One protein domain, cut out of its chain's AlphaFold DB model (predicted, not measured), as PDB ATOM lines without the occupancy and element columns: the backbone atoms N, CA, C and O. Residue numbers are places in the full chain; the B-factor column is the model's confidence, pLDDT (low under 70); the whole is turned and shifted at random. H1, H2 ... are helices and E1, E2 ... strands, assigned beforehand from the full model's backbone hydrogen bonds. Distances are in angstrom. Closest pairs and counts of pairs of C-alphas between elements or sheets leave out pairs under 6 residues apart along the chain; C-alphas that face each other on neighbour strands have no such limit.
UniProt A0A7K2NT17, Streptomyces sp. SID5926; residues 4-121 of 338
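This is residues 4 to 121 of the 338 residues of a protein of Streptomyces sp. SID5926 (UniProt A0A7K2NT17). A small parallel pair of strands, E3 and E4, has the end of helix H3, residues 106 to 112, packed near it, and the longer helix H2 runs the same way as H3, side by side with it along residues 55 to 63 of H2. The hairpin E1 and E2 lies apart from H2 and H3, while H1 is at one far end of an elongated body; much of the rest is long links that pass near the middle. The printed part has 118 residues, with three named helices and four named strands in the order H1 E1 E2 H2 E3 H3 E4, and under half of the residues are in named elements. The class is mixed, helices and strands, in two sheets of two strands, E1 - E2 antiparallel and E3 = E4 parallel. The whole is compact, with a radius of gyration of the C-alphas of 15.4 A and spans of 49 by 28 by 23 A.

Find C-alpha 83 at (-12.773, 10.667, -14.117), where E3, residues 83 to 85, begins. E4, residues 115 to 118, ends at C-alpha 118, at (-13.221, -0.157, -13.291). Between them H3, residues 99 to 112, measures 20.3 A. H2, residues 55 to 75, measures 29.9 A. Look at C-alpha 4, at (7.735, 17.635, -16.859), for the start of H1, residues 4 to 11, 10.5 A long. E1 is residues 27 to 29 and E2 residues 36 to 38.

Start at E3 and E4, parallel at 22 degrees, where N 117 and O 84 are within hydrogen-bond range at 2.7 A. With H3 they form a strand-helix-strand unit, two parallel neighbour strands with a helix between, its crossover right-handed. The closest C-alphas of E3 and H3 are those of Phe 84 and Leu 109, 7.7 A apart. H2 and H3 touch, H2 with residues 55 to 63 alone; their closest C-alphas, of Ser 55 and Asp 101, are 6.6 A apart. Their shallow tilt is 15 degrees, the same way. E1 and E2 are an antiparallel hairpin, with N 28 and O 37 within hydrogen-bond range at 3.0 A. H1 touches no helix. Every O i to N i+4 pair is within hydrogen-bond range in H1 and H2, and 9 of 10 are in H3.

The two C-alphas farthest apart, of Ser 12 and Gly 50, are 49.8 A apart. The links H1 to E1, E2 to H2 and E3 to H3 are long. Within the second, residues 45 to 46 pair with residues 51 to 52, antiparallel. The printed part has no cut, and no printed residue is under 70 in pLDDT.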
ATOM      1  N   PRO A   4       7.369  17.108 -15.541       97.19
ATOM      2  CA  PRO A   4       7.735  17.635 -16.859       97.19
ATOM      3  C   PRO A   4       7.286  16.748 -18.033       97.19
ATOM      4  O   PRO A   4       6.991  17.241 -19.123       97.19
ATOM      5  N   GLU A   5       7.228  15.424 -17.845       97.81
ATOM      6  CA  GLU A   5       6.699  14.511 -18.866       97.81
ATOM      7  C   GLU A   5       5.184  14.629 -18.998       97.81
ATOM      8  O   GLU A   5       4.681  14.693 -20.121       97.81
ATOM      9  N   VAL A   6       4.475  14.702 -17.869       97.56
ATOM     10  CA  VAL A   6       3.025  14.923 -17.817       97.56
ATOM     11  C   VAL A   6       2.657  16.239 -18.505       97.56
ATOM     12  O   VAL A   6       1.822  16.244 -19.403       97.56
ATOM     13  N   GLU A   7       3.341  17.334 -18.182       95.38
ATOM     14  CA  GLU A   7       3.128  18.657 -18.783       95.38
ATOM     15  C   GLU A   7       3.422  18.663 -20.291       95.38
ATOM     16  O   GLU A   7       2.699  19.272 -21.083       95.38
ATOM     17  N   ARG A   8       4.476  17.961 -20.731       96.62
ATOM     18  CA  ARG A   8       4.778  17.785 -22.161       96.62
ATOM     19  C   ARG A   8       3.663  17.015 -22.873       96.62
ATOM     20  O   ARG A   8       3.258  17.401 -23.969       96.62
ATOM     21  N   MET A   9       3.169  15.939 -22.268       97.88
ATOM     22  CA  MET A   9       2.061  15.148 -22.804       97.88
ATOM     23  C   MET A   9       0.765  15.968 -22.844       97.88
ATOM     24  O   MET A   9       0.094  15.974 -23.874       97.88
ATOM     25  N   ALA A  10       0.451  16.724 -21.795       96.31
ATOM     26  CA  ALA A  10      -0.736  17.573 -21.731       96.31
ATOM     27  C   ALA A  10      -0.715  18.662 -22.813       96.31
ATOM     28  O   ALA A  10      -1.661  18.779 -23.593       96.31
ATOM     29  N   ARG A  11       0.409  19.380 -22.961       96.06
ATOM     30  CA  ARG A  11       0.586  20.413 -24.003       96.06
ATOM     31  C   ARG A  11       0.468  19.886 -25.431       96.06
ATOM     32  O   ARG A  11       0.206  20.663 -26.341       96.06
ATOM     33  N   SER A  12       0.640  18.580 -25.648       97.12
ATOM     34  CA  SER A  12       0.434  17.988 -26.975       97.12
ATOM     35  C   SER A  12      -1.038  17.952 -27.411       97.12
ATOM     36  O   SER A  12      -1.304  17.692 -28.583       97.12
ATOM     37  N   GLY A  13      -1.988  18.140 -26.484       95.94
ATOM     38  CA  GLY A  13      -3.430  18.049 -26.738       95.94
ATOM     39  C   GLY A  13      -3.950  16.627 -26.986       95.94
ATOM     40  O   GLY A  13      -5.122  16.452 -27.304       95.94
ATOM     41  N   ARG A  14      -3.097  15.601 -26.861       97.06
ATOM     42  CA  ARG A  14      -3.446  14.192 -27.135       97.06
ATOM     43  C   ARG A  14      -3.838  13.394 -25.895       97.06
ATOM     44  O   ARG A  14      -4.323  12.276 -26.035       97.06
ATOM     45  N   TRP A  15      -3.574  13.929 -24.706       97.19
ATOM     46  CA  TRP A  15      -3.689  13.206 -23.443       97.19
ATOM     47  C   TRP A  15      -4.652  13.911 -22.505       97.19
ATOM     48  O   TRP A  15      -4.548  15.117 -22.294       97.19
ATOM     49  N   ASP A  16      -5.546  13.122 -21.923       95.94
ATOM     50  CA  ASP A  16      -6.456  13.548 -20.872       95.94
ATOM     51  C   ASP A  16      -6.002  12.930 -19.541       95.94
ATOM     52  O   ASP A  16      -5.941  11.705 -19.404       95.94
ATOM     53  N   PHE A  17      -5.619  13.774 -18.583       97.44
ATOM     54  CA  PHE A  17      -5.079  13.342 -17.294       97.44
ATOM     55  C   PHE A  17      -6.195  13.246 -16.256       97.44
ATOM     56  O   PHE A  17      -6.913  14.206 -15.994       97.44
ATOM     57  N   GLN A  18      -6.327  12.063 -15.660       97.69
ATOM     58  CA  GLN A  18      -7.415  11.714 -14.750       97.69
ATOM     59  C   GLN A  18      -6.870  11.163 -13.430       97.69
ATOM     60  O   GLN A  18      -5.698  10.795 -13.335       97.69
ATOM     61  N   ALA A  19      -7.709  11.127 -12.395       98.12
ATOM     62  CA  ALA A  19      -7.270  10.761 -11.053       98.12
ATOM     63  C   ALA A  19      -7.149   9.240 -10.881       98.12
ATOM     64  O   ALA A  19      -7.994   8.469 -11.344       98.12
ATOM     65  N   HIS A  20      -6.114   8.811 -10.158       97.69
ATOM     66  CA  HIS A  20      -5.888   7.410  -9.802       97.69
ATOM     67  C   HIS A  20      -5.281   7.296  -8.400       97.69
ATOM     68  O   HIS A  20      -4.265   6.637  -8.202       97.69
ATOM     69  N   THR A  21      -5.918   7.968  -7.434       98.00
ATOM     70  CA  THR A  21      -5.423   8.196  -6.060       98.00
ATOM     71  C   THR A  21      -4.180   9.086  -6.005       98.00
ATOM     72  O   THR A  21      -3.664   9.516  -7.040       98.00
ATOM     73  N   HIS A  22      -3.754   9.456  -4.799       97.69
ATOM     74  CA  HIS A  22      -2.451  10.074  -4.563       97.69
ATOM     75  C   HIS A  22      -1.422   9.021  -4.135       97.69
ATOM     76  O   HIS A  22      -0.382   8.894  -4.775       97.69
ATOM     77  N   LEU A  23      -1.733   8.252  -3.086       95.44
ATOM     78  CA  LEU A  23      -0.871   7.206  -2.519       95.44
ATOM     79  C   LEU A  23      -1.630   5.918  -2.165       95.44
ATOM     80  O   LEU A  23      -1.051   5.001  -1.607       95.44
ATOM     81  N   SER A  24      -2.909   5.803  -2.524       97.31
ATOM     82  CA  SER A  24      -3.726   4.630  -2.175       97.31
ATOM     83  C   SER A  24      -3.713   3.512  -3.233       97.31
ATOM     84  O   SER A  24      -4.556   2.613  -3.190       97.31
ATOM     85  N   HIS A  25      -2.768   3.532  -4.183       97.00
ATOM     86  CA  HIS A  25      -2.565   2.451  -5.157       97.00
ATOM     87  C   HIS A  25      -1.595   1.378  -4.638       97.00
ATOM     88  O   HIS A  25      -0.619   0.995  -5.285       97.00
ATOM     89  N   GLU A  26      -1.894   0.852  -3.461       96.75
ATOM     90  CA  GLU A  26      -1.135  -0.227  -2.844       96.75
ATOM     91  C   GLU A  26      -2.071  -1.196  -2.121       96.75
ATOM     92  O   GLU A  26      -3.282  -0.959  -1.997       96.75
ATOM     93  N   ARG A  27      -1.504  -2.324  -1.699       97.62
ATOM     94  CA  ARG A  27      -2.182  -3.296  -0.851       97.62
ATOM     95  C   ARG A  27      -1.554  -3.263   0.533       97.62
ATOM     96  O   ARG A  27      -0.342  -3.126   0.642       97.62
ATOM     97  N   ALA A  28      -2.389  -3.376   1.557       97.44
ATOM     98  CA  ALA A  28      -1.957  -3.423   2.946       97.44
ATOM     99  C   ALA A  28      -2.859  -4.363   3.751       97.44
ATOM    100  O   ALA A  28      -3.956  -4.720   3.303       97.44
ATOM    101  N   ALA A  29      -2.386  -4.758   4.933       98.25
ATOM    102  CA  ALA A  29      -3.125  -5.620   5.845       98.25
ATOM    103  C   ALA A  29      -4.460  -4.981   6.259       98.25
ATOM    104  O   ALA A  29      -4.514  -3.807   6.629       98.25
ATOM    105  N   VAL A  30      -5.535  -5.770   6.224       97.81
ATOM    106  CA  VAL A  30      -6.882  -5.363   6.669       97.81
ATOM    107  C   VAL A  30      -7.354  -6.103   7.920       97.81
ATOM    108  O   VAL A  30      -8.436  -5.823   8.436       97.81
ATOM    109  N   ASP A  31      -6.539  -7.031   8.418       97.69
ATOM    110  CA  ASP A  31      -6.748  -7.754   9.664       97.69
ATOM    111  C   ASP A  31      -5.417  -8.164  10.325       97.69
ATOM    112  O   ASP A  31      -4.338  -8.039   9.743       97.69
ATOM    113  N   ALA A  32      -5.514  -8.681  11.554       97.38
ATOM    114  CA  ALA A  32      -4.374  -9.149  12.343       97.38
ATOM    115  C   ALA A  32      -3.655 -10.372  11.744       97.38
ATOM    116  O   ALA A  32      -2.521 -10.656  12.123       97.38
ATOM    117  N   ALA A  33      -4.304 -11.108  10.835       97.50
ATOM    118  CA  ALA A  33      -3.712 -12.262  10.162       97.50
ATOM    119  C   ALA A  33      -2.836 -11.853   8.965       97.50
ATOM    120  O   ALA A  33      -2.146 -12.698   8.395       97.50
ATOM    121  N   GLY A  34      -2.842 -10.567   8.595       96.69
ATOM    122  CA  GLY A  34      -2.034 -10.032   7.505       96.69
ATOM    123  C   GLY A  34      -2.663 -10.224   6.127       96.69
ATOM    124  O   GLY A  34      -1.951 -10.151   5.127       96.69
ATOM    125  N   HIS A  35      -3.977 -10.466   6.026       96.75
ATOM    126  CA  HIS A  35      -4.615 -10.506   4.711       96.75
ATOM    127  C   HIS A  35      -4.557  -9.127   4.055       96.75
ATOM    128  O   HIS A  35      -5.009  -8.137   4.628       96.75
ATOM    129  N   GLU A  36      -4.046  -9.065   2.824       97.00
ATOM    130  CA  GLU A  36      -3.876  -7.799   2.113       97.00
ATOM    131  C   GLU A  36      -5.009  -7.499   1.122       97.00
ATOM    132  O   GLU A  36      -5.432  -8.356   0.330       97.00
ATOM    133  N   ARG A  37      -5.469  -6.246   1.110       96.44
ATOM    134  CA  ARG A  37      -6.454  -5.701   0.156       96.44
ATOM    135  C   ARG A  37      -6.086  -4.275  -0.247       96.44
ATOM    136  O   ARG A  37      -5.149  -3.713   0.317       96.44
ATOM    137  N   SER A  38      -6.770  -3.696  -1.238       96.56
ATOM    138  CA  SER A  38      -6.492  -2.318  -1.654       96.56
ATOM    139  C   SER A  38      -6.692  -1.338  -0.500       96.56
ATOM    140  O   SER A  38      -7.752  -1.319   0.130       96.56
ATOM    141  N   VAL A  39      -5.701  -0.467  -0.296       97.62
ATOM    142  CA  VAL A  39      -5.756   0.618   0.693       97.62
ATOM    143  C   VAL A  39      -6.928   1.568   0.448       97.62
ATOM    144  O   VAL A  39      -7.510   2.104   1.391       97.62
ATOM    145  N   PHE A  40      -7.303   1.777  -0.814       97.94
ATOM    146  CA  PHE A  40      -8.351   2.722  -1.186       97.94
ATOM    147  C   PHE A  40      -9.759   2.245  -0.793       97.94
ATOM    148  O   PHE A  40     -10.588   3.030  -0.327       97.94
ATOM    149  N   THR A  41     -10.043   0.955  -0.977       96.94
ATOM    150  CA  THR A  41     -11.387   0.389  -0.789       96.94
ATOM    151  C   THR A  41     -11.570  -0.328   0.539       96.94
ATOM    152  O   THR A  41     -12.621  -0.919   0.727       96.94
ATOM    153  N   ASN A  42     -10.601  -0.295   1.458       98.12
ATOM    154  CA  ASN A  42     -10.677  -1.034   2.719       98.12
ATOM    155  C   ASN A  42     -10.208  -0.206   3.922       98.12
ATOM    156  O   ASN A  42      -9.360   0.685   3.801       98.12
ATOM    157  N   ARG A  43     -10.741  -0.554   5.097       98.25
ATOM    158  CA  ARG A  43     -10.214  -0.163   6.411       98.25
ATOM    159  C   ARG A  43      -8.976  -0.991   6.721       98.25
ATOM    160  O   ARG A  43      -8.989  -2.206   6.530       98.25
ATOM    161  N   LEU A  44      -7.920  -0.338   7.184       98.31
ATOM    162  CA  LEU A  44      -6.627  -0.989   7.395       98.31
ATOM    163  C   LEU A  44      -6.509  -1.598   8.787       98.31
ATOM    164  O   LEU A  44      -7.128  -1.122   9.730       98.31
ATOM    165  N   TRP A  45      -5.674  -2.619   8.935       98.62
ATOM    166  CA  TRP A  45      -5.192  -3.045  10.242       98.62
ATOM    167  C   TRP A  45      -4.066  -2.117  10.701       98.62
ATOM    168  O   TRP A  45      -3.043  -1.983  10.032       98.62
ATOM    169  N   LEU A  46      -4.253  -1.480  11.853       98.38
ATOM    170  CA  LEU A  46      -3.280  -0.606  12.493       98.38
ATOM    171  C   LEU A  46      -2.476  -1.444  13.490       98.38
ATOM    172  O   LEU A  46      -2.899  -1.642  14.630       98.38
ATOM    173  N   ALA A  47      -1.338  -1.980  13.040       96.88
ATOM    174  CA  ALA A  47      -0.538  -2.931  13.817       96.88
ATOM    175  C   ALA A  47      -0.085  -2.367  15.172       96.88
ATOM    176  O   ALA A  47      -0.213  -3.056  16.183       96.88
ATOM    177  N   ASP A  48       0.347  -1.105  15.196       97.44
ATOM    178  CA  ASP A  48       0.811  -0.422  16.410       97.44
ATOM    179  C   ASP A  48      -0.308  -0.224  17.448       97.44
ATOM    180  O   ASP A  48      -0.043  -0.097  18.641       97.44
ATOM    181  N   GLU A  49      -1.567  -0.231  17.004       97.75
ATOM    182  CA  GLU A  49      -2.747  -0.039  17.851       97.75
ATOM    183  C   GLU A  49      -3.535  -1.334  18.097       97.75
ATOM    184  O   GLU A  49      -4.508  -1.333  18.852       97.75
ATOM    185  N   GLY A  50      -3.150  -2.440  17.455       97.81
ATOM    186  CA  GLY A  50      -3.811  -3.736  17.601       97.81
ATOM    187  C   GLY A  50      -5.294  -3.731  17.212       97.81
ATOM    188  O   GLY A  50      -6.089  -4.439  17.837       97.81
ATOM    189  N   ARG A  51      -5.695  -2.930  16.213       98.25
ATOM    190  CA  ARG A  51      -7.102  -2.791  15.793       98.25
ATOM    191  C   ARG A  51      -7.257  -2.483  14.306       98.25
ATOM    192  O   ARG A  51      -6.325  -2.043  13.644       98.25
ATOM    193  N   VAL A  52      -8.477  -2.639  13.796       98.31
ATOM    194  CA  VAL A  52      -8.860  -2.107  12.480       98.31
ATOM    195  C   VAL A  52      -9.104  -0.594  12.591       98.31
ATOM    196  O   VAL A  52      -9.591  -0.092  13.610       98.31
ATOM    197  N   GLU A  53      -8.750   0.132  11.538       98.31
ATOM    198  CA  GLU A  53      -9.061   1.538  11.321       98.31
ATOM    199  C   GLU A  53     -10.565   1.780  11.510       98.31
ATOM    200  O   GLU A  53     -11.413   1.025  11.028       98.31
ATOM    201  N   THR A  54     -10.917   2.842  12.223       98.31
ATOM    202  CA  THR A  54     -12.316   3.235  12.394       98.31
ATOM    203  C   THR A  54     -12.891   3.783  11.089       98.31
ATOM    204  O   THR A  54     -12.176   4.277  10.219       98.31
ATOM    205  N   SER A  55     -14.219   3.776  10.965       98.12
ATOM    206  CA  SER A  55     -14.909   4.375   9.815       98.12
ATOM    207  C   SER A  55     -14.538   5.847   9.587       98.12
ATOM    208  O   SER A  55     -14.390   6.281   8.447       98.12
ATOM    209  N   ASP A  56     -14.338   6.626  10.652       98.38
ATOM    210  CA  ASP A  56     -13.984   8.042  10.531       98.38
ATOM    211  C   ASP A  56     -12.527   8.259  10.103       98.38
ATOM    212  O   ASP A  56     -12.247   9.165   9.316       98.38
ATOM    213  N   GLU A  57     -11.597   7.434  10.589       98.50
ATOM    214  CA  GLU A  57     -10.205   7.439  10.124       98.50
ATOM    215  C   GLU A  57     -10.128   7.086   8.638       98.50
ATOM    216  O   GLU A  57      -9.555   7.855   7.864       98.50
ATOM    217  N   TYR A  58     -10.829   6.023   8.228       98.50
ATOM    218  CA  TYR A  58     -10.941   5.601   6.834       98.50
ATOM    219  C   TYR A  58     -11.447   6.726   5.930       98.50
ATOM    220  O   TYR A  58     -10.802   7.086   4.943       98.50
ATOM    221  N   ARG A  59     -12.584   7.336   6.289       98.50
ATOM    222  CA  ARG A  59     -13.181   8.426   5.501       98.50
ATOM    223  C   ARG A  59     -12.233   9.613   5.384       98.50
ATOM    224  O   ARG A  59     -12.079  10.150   4.290       98.50
ATOM    225  N   ARG A  60     -11.569  10.011   6.477       98.50
ATOM    226  CA  ARG A  60     -10.589  11.111   6.458       98.50
ATOM    227  C   ARG A  60      -9.392  10.790   5.570       98.50
ATOM    228  O   ARG A  60      -9.004  11.636   4.766       98.50
ATOM    229  N   ARG A  61      -8.829   9.586   5.689       98.25
ATOM    230  CA  ARG A  61      -7.684   9.137   4.889       98.25
ATOM    231  C   ARG A  61      -8.016   9.143   3.401       98.25
ATOM    232  O   ARG A  61      -7.287   9.743   2.614       98.25
ATOM    233  N   VAL A  62      -9.140   8.538   3.024       98.50
ATOM    234  CA  VAL A  62      -9.572   8.468   1.624       98.50
ATOM    235  C   VAL A  62      -9.923   9.851   1.072       98.50
ATOM    236  O   VAL A  62      -9.499  10.185  -0.032       98.50
ATOM    237  N   ALA A  63     -10.634  10.692   1.828       98.56
ATOM    238  CA  ALA A  63     -10.923  12.064   1.407       98.56
ATOM    239  C   ALA A  63      -9.634  12.864   1.160       98.56
ATOM    240  O   ALA A  63      -9.499  13.514   0.123       98.56
ATOM    241  N   ALA A  64      -8.664  12.773   2.075       98.62
ATOM    242  CA  ALA A  64      -7.386  13.465   1.955       98.62
ATOM    243  C   ALA A  64      -6.575  12.994   0.737       98.62
ATOM    244  O   ALA A  64      -5.984  13.831   0.048       98.62
ATOM    245  N   ASP A  65      -6.574  11.688   0.448       98.69
ATOM    246  CA  ASP A  65      -5.940  11.111  -0.742       98.69
ATOM    247  C   ASP A  65      -6.573  11.651  -2.034       98.69
ATOM    248  O   ASP A  65      -5.869  12.195  -2.892       98.69
ATOM    249  N   LEU A  66      -7.906  11.592  -2.135       98.62
ATOM    250  CA  LEU A  66      -8.645  12.089  -3.294       98.62
ATOM    251  C   LEU A  66      -8.420  13.589  -3.506       98.62
ATOM    252  O   LEU A  66      -8.130  14.025  -4.623       98.62
ATOM    253  N   ASP A  67      -8.507  14.383  -2.439       98.62
ATOM    254  CA  ASP A  67      -8.313  15.828  -2.518       98.62
ATOM    255  C   ASP A  67      -6.877  16.181  -2.907       98.62
ATOM    256  O   ASP A  67      -6.653  17.131  -3.662       98.62
ATOM    257  N   ARG A  68      -5.887  15.423  -2.425       98.56
ATOM    258  CA  ARG A  68      -4.486  15.639  -2.792       98.56
ATOM    259  C   ARG A  68      -4.221  15.270  -4.247       98.56
ATOM    260  O   ARG A  68      -3.597  16.068  -4.936       98.56
ATOM    261  N   SER A  69      -4.772  14.156  -4.726       97.88
ATOM    262  CA  SER A  69      -4.691  13.746  -6.136       97.88
ATOM    263  C   SER A  69      -5.216  14.845  -7.069       97.88
ATOM    264  O   SER A  69      -4.544  15.243  -8.019       97.88
ATOM    265  N   VAL A  70      -6.380  15.422  -6.743       98.50
ATOM    266  CA  VAL A  70      -6.969  16.532  -7.508       98.50
ATOM    267  C   VAL A  70      -6.110  17.797  -7.431       98.50
ATOM    268  O   VAL A  70      -5.859  18.425  -8.460       98.50
ATOM    269  N   ARG A  71      -5.664  18.190  -6.230       98.50
ATOM    270  CA  ARG A  71      -4.843  19.399  -6.042       98.50
ATOM    271  C   ARG A  71      -3.522  19.321  -6.791       98.50
ATOM    272  O   ARG A  71      -3.107  20.327  -7.354       98.50
ATOM    273  N   ASP A  72      -2.867  18.166  -6.778       97.69
ATOM    274  CA  ASP A  72      -1.567  18.006  -7.419       97.69
ATOM    275  C   ASP A  72      -1.696  18.129  -8.944       97.69
ATOM    276  O   ASP A  72      -0.929  18.873  -9.543       97.69
ATOM    277  N   LEU A  73      -2.724  17.535  -9.567       97.69
ATOM    278  CA  LEU A  73      -2.991  17.724 -11.002       97.69
ATOM    279  C   LEU A  73      -3.227  19.205 -11.356       97.69
ATOM    280  O   LEU A  73      -2.604  19.724 -12.279       97.69
ATOM    281  N   VAL A  74      -4.080  19.901 -10.596       97.94
ATOM    282  CA  VAL A  74      -4.398  21.321 -10.845       97.94
ATOM    283  C   VAL A  74      -3.187  22.231 -10.617       97.94
ATOM    284  O   VAL A  74      -3.019  23.207 -11.339       97.94
ATOM    285  N   ARG A  75      -2.318  21.918  -9.645       97.44
ATOM    286  CA  ARG A  75      -1.082  22.683  -9.396       97.44
ATOM    287  C   ARG A  75      -0.113  22.632 -10.584       97.44
ATOM    288  O   ARG A  75       0.678  23.551 -10.738       97.44
ATOM    289  N   HIS A  76      -0.186  21.587 -11.405       96.31
ATOM    290  CA  HIS A  76       0.612  21.422 -12.623       96.31
ATOM    291  C   HIS A  76      -0.120  21.903 -13.889       96.31
ATOM    292  O   HIS A  76       0.095  21.366 -14.975       96.31
ATOM    293  N   ASP A  77      -1.012  22.890 -13.745       95.25
ATOM    294  CA  ASP A  77      -1.776  23.522 -14.830       95.25
ATOM    295  C   ASP A  77      -2.610  22.544 -15.681       95.25
ATOM    296  O   ASP A  77      -2.992  22.838 -16.818       95.25
ATOM    297  N   LEU A  78      -2.932  21.367 -15.135       97.25
ATOM    298  CA  LEU A  78      -3.835  20.422 -15.778       97.25
ATOM    299  C   LEU A  78      -5.292  20.777 -15.457       97.25
ATOM    300  O   LEU A  78      -5.595  21.259 -14.358       97.25
ATOM    301  N   PRO A  79      -6.236  20.480 -16.369       96.31
ATOM    302  CA  PRO A  79      -7.653  20.558 -16.055       96.31
ATOM    303  C   PRO A  79      -7.996  19.731 -14.814       96.31
ATOM    304  O   PRO A  79      -7.432  18.659 -14.584       96.31
ATOM    305  N   ARG A  80      -8.978  20.197 -14.032       97.94
ATOM    306  CA  ARG A  80      -9.505  19.411 -12.912       97.94
ATOM    307  C   ARG A  80      -9.975  18.041 -13.439       97.94
ATOM    308  O   ARG A  80     -10.811  18.021 -14.350       97.94
ATOM    309  N   PRO A  81      -9.500  16.915 -12.872       98.12
ATOM    310  CA  PRO A  81      -9.880  15.587 -13.340       98.12
ATOM    311  C   PRO A  81     -11.389  15.381 -13.200       98.12
ATOM    312  O   PRO A  81     -12.006  15.762 -12.203       98.12
ATOM    313  N   ARG A  82     -11.985  14.757 -14.212       97.81
ATOM    314  CA  ARG A  82     -13.417  14.437 -14.275       97.81
ATOM    315  C   ARG A  82     -13.692  12.958 -14.048       97.81
ATOM    316  O   ARG A  82     -14.822  12.601 -13.733       97.81
ATOM    317  N   LEU A  83     -12.690  12.111 -14.228       98.06
ATOM    318  CA  LEU A  83     -12.773  10.667 -14.117       98.06
ATOM    319  C   LEU A  83     -11.821  10.182 -13.026       98.06
ATOM    320  O   LEU A  83     -10.745  10.746 -12.817       98.06
ATOM    321  N   PHE A  84     -12.223   9.105 -12.364       98.38
ATOM    322  CA  PHE A  84     -11.403   8.419 -11.376       98.38
ATOM    323  C   PHE A  84     -11.262   6.944 -11.737       98.38
ATOM    324  O   PHE A  84     -12.265   6.259 -11.925       98.38
ATOM    325  N   ALA A  85     -10.040   6.430 -11.814       97.62
ATOM    326  CA  ALA A  85      -9.799   5.001 -11.983       97.62
ATOM    327  C   ALA A  85      -9.611   4.328 -10.620       97.62
ATOM    328  O   ALA A  85      -8.774   4.760  -9.830       97.62
ATOM    329  N   TYR A  86     -10.350   3.251 -10.353       96.44
ATOM    330  CA  TYR A  86     -10.157   2.456  -9.137       96.44
ATOM    331  C   TYR A  86      -8.807   1.729  -9.170       96.44
ATOM    332  O   TYR A  86      -8.554   0.991 -10.133       96.44
ATOM    333  N   PRO A  87      -7.953   1.871  -8.136       96.12
ATOM    334  CA  PRO A  87      -6.807   0.987  -7.948       96.12
ATOM    335  C   PRO A  87      -7.241  -0.473  -7.978       96.12
ATOM    336  O   PRO A  87      -8.229  -0.842  -7.346       96.12
ATOM    337  N   PHE A  88      -6.537  -1.291  -8.761       94.56
ATOM    338  CA  PHE A  88      -6.809  -2.728  -8.926       94.56
ATOM    339  C   PHE A  88      -8.230  -3.103  -9.400       94.56
ATOM    340  O   PHE A  88      -8.520  -4.287  -9.533       94.56
ATOM    341  N   SER A  89      -9.108  -2.130  -9.690       93.88
ATOM    342  CA  SER A  89     -10.529  -2.361 -10.007       93.88
ATOM    343  C   SER A  89     -11.275  -3.228  -8.980       93.88
ATOM    344  O   SER A  89     -12.203  -3.948  -9.352       93.88
ATOM    345  N   GLU A  90     -10.855  -3.172  -7.711       89.06
ATOM    346  CA  GLU A  90     -11.444  -3.957  -6.620       89.06
ATOM    347  C   GLU A  90     -12.915  -3.585  -6.430       89.06
ATOM    348  O   GLU A  90     -13.291  -2.406  -6.482       89.06
ATOM    349  N   ARG A  91     -13.767  -4.596  -6.246       87.06
ATOM    350  CA  ARG A  91     -15.193  -4.358  -6.071       87.06
ATOM    351  C   ARG A  91     -15.513  -4.123  -4.600       87.06
ATOM    352  O   ARG A  91     -14.937  -4.741  -3.715       87.06
ATOM    353  N   LEU A  92     -16.487  -3.258  -4.325       87.38
ATOM    354  CA  LEU A  92     -16.842  -2.931  -2.938       87.38
ATOM    355  C   LEU A  92     -17.462  -4.109  -2.173       87.38
ATOM    356  O   LEU A  92     -17.344  -4.155  -0.956       87.38
ATOM    357  N   ASP A  93     -18.079  -5.073  -2.856       84.94
ATOM    358  CA  ASP A  93     -18.556  -6.324  -2.248       84.94
ATOM    359  C   ASP A  93     -17.424  -7.302  -1.887       84.94
ATOM    360  O   ASP A  93     -17.664  -8.264  -1.165       84.94
ATOM    361  N   GLU A  94     -16.195  -7.048  -2.343       87.25
ATOM    362  CA  GLU A  94     -14.986  -7.786  -1.953       87.25
ATOM    363  C   GLU A  94     -14.224  -7.086  -0.807       87.25
ATOM    364  O   GLU A  94     -13.231  -7.625  -0.310       87.25
ATOM    365  N   SER A  95     -14.683  -5.896  -0.394       92.69
ATOM    366  CA  SER A  95     -14.051  -5.073   0.642       92.69
ATOM    367  C   SER A  95     -14.534  -5.390   2.062       92.69
ATOM    368  O   SER A  95     -15.561  -6.037   2.261       92.69
ATOM    369  N   ASN A  96     -13.822  -4.876   3.069       95.31
ATOM    370  CA  ASN A  96     -14.221  -4.935   4.483       95.31
ATOM    371  C   ASN A  96     -15.063  -3.726   4.961       95.31
ATOM    372  O   ASN A  96     -15.209  -3.500   6.175       95.31
ATOM    373  N   LEU A  97     -15.577  -2.919   4.028       96.44
ATOM    374  CA  LEU A  97     -16.443  -1.785   4.338       96.44
ATOM    375  C   LEU A  97     -17.854  -2.274   4.656       96.44
ATOM    376  O   LEU A  97     -18.403  -3.137   3.973       96.44
ATOM    377  N   ASP A  98     -18.470  -1.678   5.673       94.75
ATOM    378  CA  ASP A  98     -19.912  -1.817   5.844       94.75
ATOM    379  C   ASP A  98     -20.671  -0.972   4.802       94.75
ATOM    380  O   ASP A  98     -20.091  -0.185   4.047       94.75
ATOM    381  N   ALA A  99     -21.998  -1.125   4.753       93.75
ATOM    382  CA  ALA A  99     -22.834  -0.401   3.796       93.75
ATOM    383  C   ALA A  99     -22.687   1.128   3.906       93.75
ATOM    384  O   ALA A  99     -22.696   1.819   2.887       93.75
ATOM    385  N   ARG A 100     -22.505   1.664   5.123       95.00
ATOM    386  CA  ARG A 100     -22.383   3.112   5.344       95.00
ATOM    387  C   ARG A 100     -21.056   3.636   4.808       95.00
ATOM    388  O   ARG A 100     -21.038   4.684   4.168       95.00
ATOM    389  N   ASP A 101     -19.961   2.920   5.041       96.56
ATOM    390  CA  ASP A 101     -18.642   3.302   4.530       96.56
ATOM    391  C   ASP A 101     -18.538   3.138   3.011       96.56
ATOM    392  O   ASP A 101     -17.985   4.011   2.335       96.56
ATOM    393  N   ALA A 102     -19.142   2.089   2.447       95.75
ATOM    394  CA  ALA A 102     -19.242   1.925   1.000       95.75
ATOM    395  C   ALA A 102     -20.022   3.084   0.347       95.75
ATOM    396  O   ALA A 102     -19.608   3.614  -0.690       95.75
ATOM    397  N   ASP A 103     -21.124   3.527   0.960       95.50
ATOM    398  CA  ASP A 103     -21.905   4.668   0.473       95.50
ATOM    399  C   ASP A 103     -21.192   6.011   0.667       95.50
ATOM    400  O   ASP A 103     -21.287   6.889  -0.202       95.50
ATOM    401  N   ALA A 104     -20.422   6.164   1.747       97.00
ATOM    402  CA  ALA A 104     -19.558   7.322   1.957       97.00
ATOM    403  C   ALA A 104     -18.478   7.409   0.867       97.00
ATOM    404  O   ALA A 104     -18.325   8.462   0.249       97.00
ATOM    405  N   LEU A 105     -17.797   6.301   0.548       97.56
ATOM    406  CA  LEU A 105     -16.819   6.243  -0.544       97.56
ATOM    407  C   LEU A 105     -17.444   6.632  -1.891       97.56
ATOM    408  O   LEU A 105     -16.908   7.480  -2.609       97.56
ATOM    409  N   ARG A 106     -18.602   6.050  -2.227       95.75
ATOM    410  CA  ARG A 106     -19.339   6.397  -3.455       95.75
ATOM    411  C   ARG A 106     -19.695   7.883  -3.498       95.75
ATOM    412  O   ARG A 106     -19.618   8.495  -4.560       95.75
ATOM    413  N   SER A 107     -20.077   8.469  -2.363       97.12
ATOM    414  CA  SER A 107     -20.419   9.892  -2.265       97.12
ATOM    415  C   SER A 107     -19.193  10.784  -2.450       97.12
ATOM    416  O   SER A 107     -19.227  11.660  -3.312       97.12
ATOM    417  N   MET A 108     -18.079  10.487  -1.773       98.12
ATOM    418  CA  MET A 108     -16.818  11.222  -1.938       98.12
ATOM    419  C   MET A 108     -16.328  11.224  -3.391       98.12
ATOM    420  O   MET A 108     -15.833  12.245  -3.875       98.12
ATOM    421  N   LEU A 109     -16.487  10.101  -4.100       98.06
ATOM    422  CA  LEU A 109     -16.156   9.993  -5.519       98.06
ATOM    423  C   LEU A 109     -17.093  10.836  -6.396       98.06
ATOM    424  O   LEU A 109     -16.603  11.578  -7.243       98.06
ATOM    425  N   ARG A 110     -18.414  10.785  -6.179       96.94
ATOM    426  CA  ARG A 110     -19.394  11.589  -6.943       96.94
ATOM    427  C   ARG A 110     -19.251  13.096  -6.728       96.94
ATOM    428  O   ARG A 110     -19.497  13.864  -7.649       96.94
ATOM    429  N   GLU A 111     -18.848  13.523  -5.536       97.31
ATOM    430  CA  GLU A 111     -18.574  14.936  -5.238       97.31
ATOM    431  C   GLU A 111     -17.391  15.487  -6.045       97.31
ATOM    432  O   GLU A 111     -17.300  16.689  -6.296       97.31
ATOM    433  N   ARG A 112     -16.453  14.617  -6.432       97.88
ATOM    434  CA  ARG A 112     -15.174  15.017  -7.031       97.88
ATOM    435  C   ARG A 112     -15.098  14.728  -8.522       97.88
ATOM    436  O   ARG A 112     -14.452  15.496  -9.233       97.88
ATOM    437  N   PHE A 113     -15.760  13.668  -8.977       98.25
ATOM    438  CA  PHE A 113     -15.636  13.122 -10.324       98.25
ATOM    439  C   PHE A 113     -17.010  12.886 -10.955       98.25
ATOM    440  O   PHE A 113     -17.973  12.502 -10.299       98.25
ATOM    441  N   THR A 114     -17.083  13.076 -12.271       96.75
ATOM    442  CA  THR A 114     -18.267  12.776 -13.085       96.75
ATOM    443  C   THR A 114     -18.539  11.274 -13.155       96.75
ATOM    444  O   THR A 114     -19.695  10.862 -13.132       96.75
ATOM    445  N   ALA A 115     -17.493  10.455 -13.276       96.75
ATOM    446  CA  ALA A 115     -17.630   9.007 -13.350       96.75
ATOM    447  C   ALA A 115     -16.371   8.289 -12.862       96.75
ATOM    448  O   ALA A 115     -15.275   8.855 -12.811       96.75
ATOM    449  N   THR A 116     -16.536   7.011 -12.547       97.25
ATOM    450  CA  THR A 116     -15.448   6.115 -12.163       97.25
ATOM    451  C   THR A 116     -15.169   5.074 -13.245       97.25
ATOM    452  O   THR A 116     -16.044   4.720 -14.033       97.25
ATOM    453  N   LEU A 117     -13.939   4.575 -13.297       97.25
ATOM    454  CA  LEU A 117     -13.485   3.558 -14.237       97.25
ATOM    455  C   LEU A 117     -13.051   2.313 -13.460       97.25
ATOM    456  O   LEU A 117     -12.249   2.404 -12.530       97.25
ATOM    457  N   THR A 118     -13.551   1.154 -13.874       95.75
ATOM    458  CA  THR A 118     -13.221  -0.157 -13.291       95.75
ATOM    459  C   THR A 118     -13.080  -1.201 -14.394       95.75
ATOM    460  O   THR A 118     -13.625  -1.033 -15.478       95.75
ATOM    461  N   ASN A 119     -12.359  -2.288 -14.154       93.88
ATOM    462  CA  ASN A 119     -12.314  -3.458 -15.037       93.88
ATOM    463  C   ASN A 119     -13.373  -4.508 -14.634       93.88
ATOM    464  O   ASN A 119     -13.758  -5.352 -15.447       93.88
ATOM    465  N   SER A 120     -13.899  -4.416 -13.407       89.25
ATOM    466  CA  SER A 120     -14.850  -5.358 -12.812       89.25
ATOM    467  C   SER A 120     -16.082  -4.631 -12.277       89.25
ATOM    468  O   SER A 120     -15.971  -3.651 -11.543       89.25
ATOM    469  N   ALA A 121     -17.267  -5.102 -12.660       89.44
ATOM    470  CA  ALA A 121     -18.544  -4.537 -12.241       89.44
ATOM    471  C   ALA A 121     -19.558  -5.656 -11.970       89.44
ATOM    472  O   ALA A 121     -19.481  -6.734 -12.562       89.44
TER     473      ALA A 121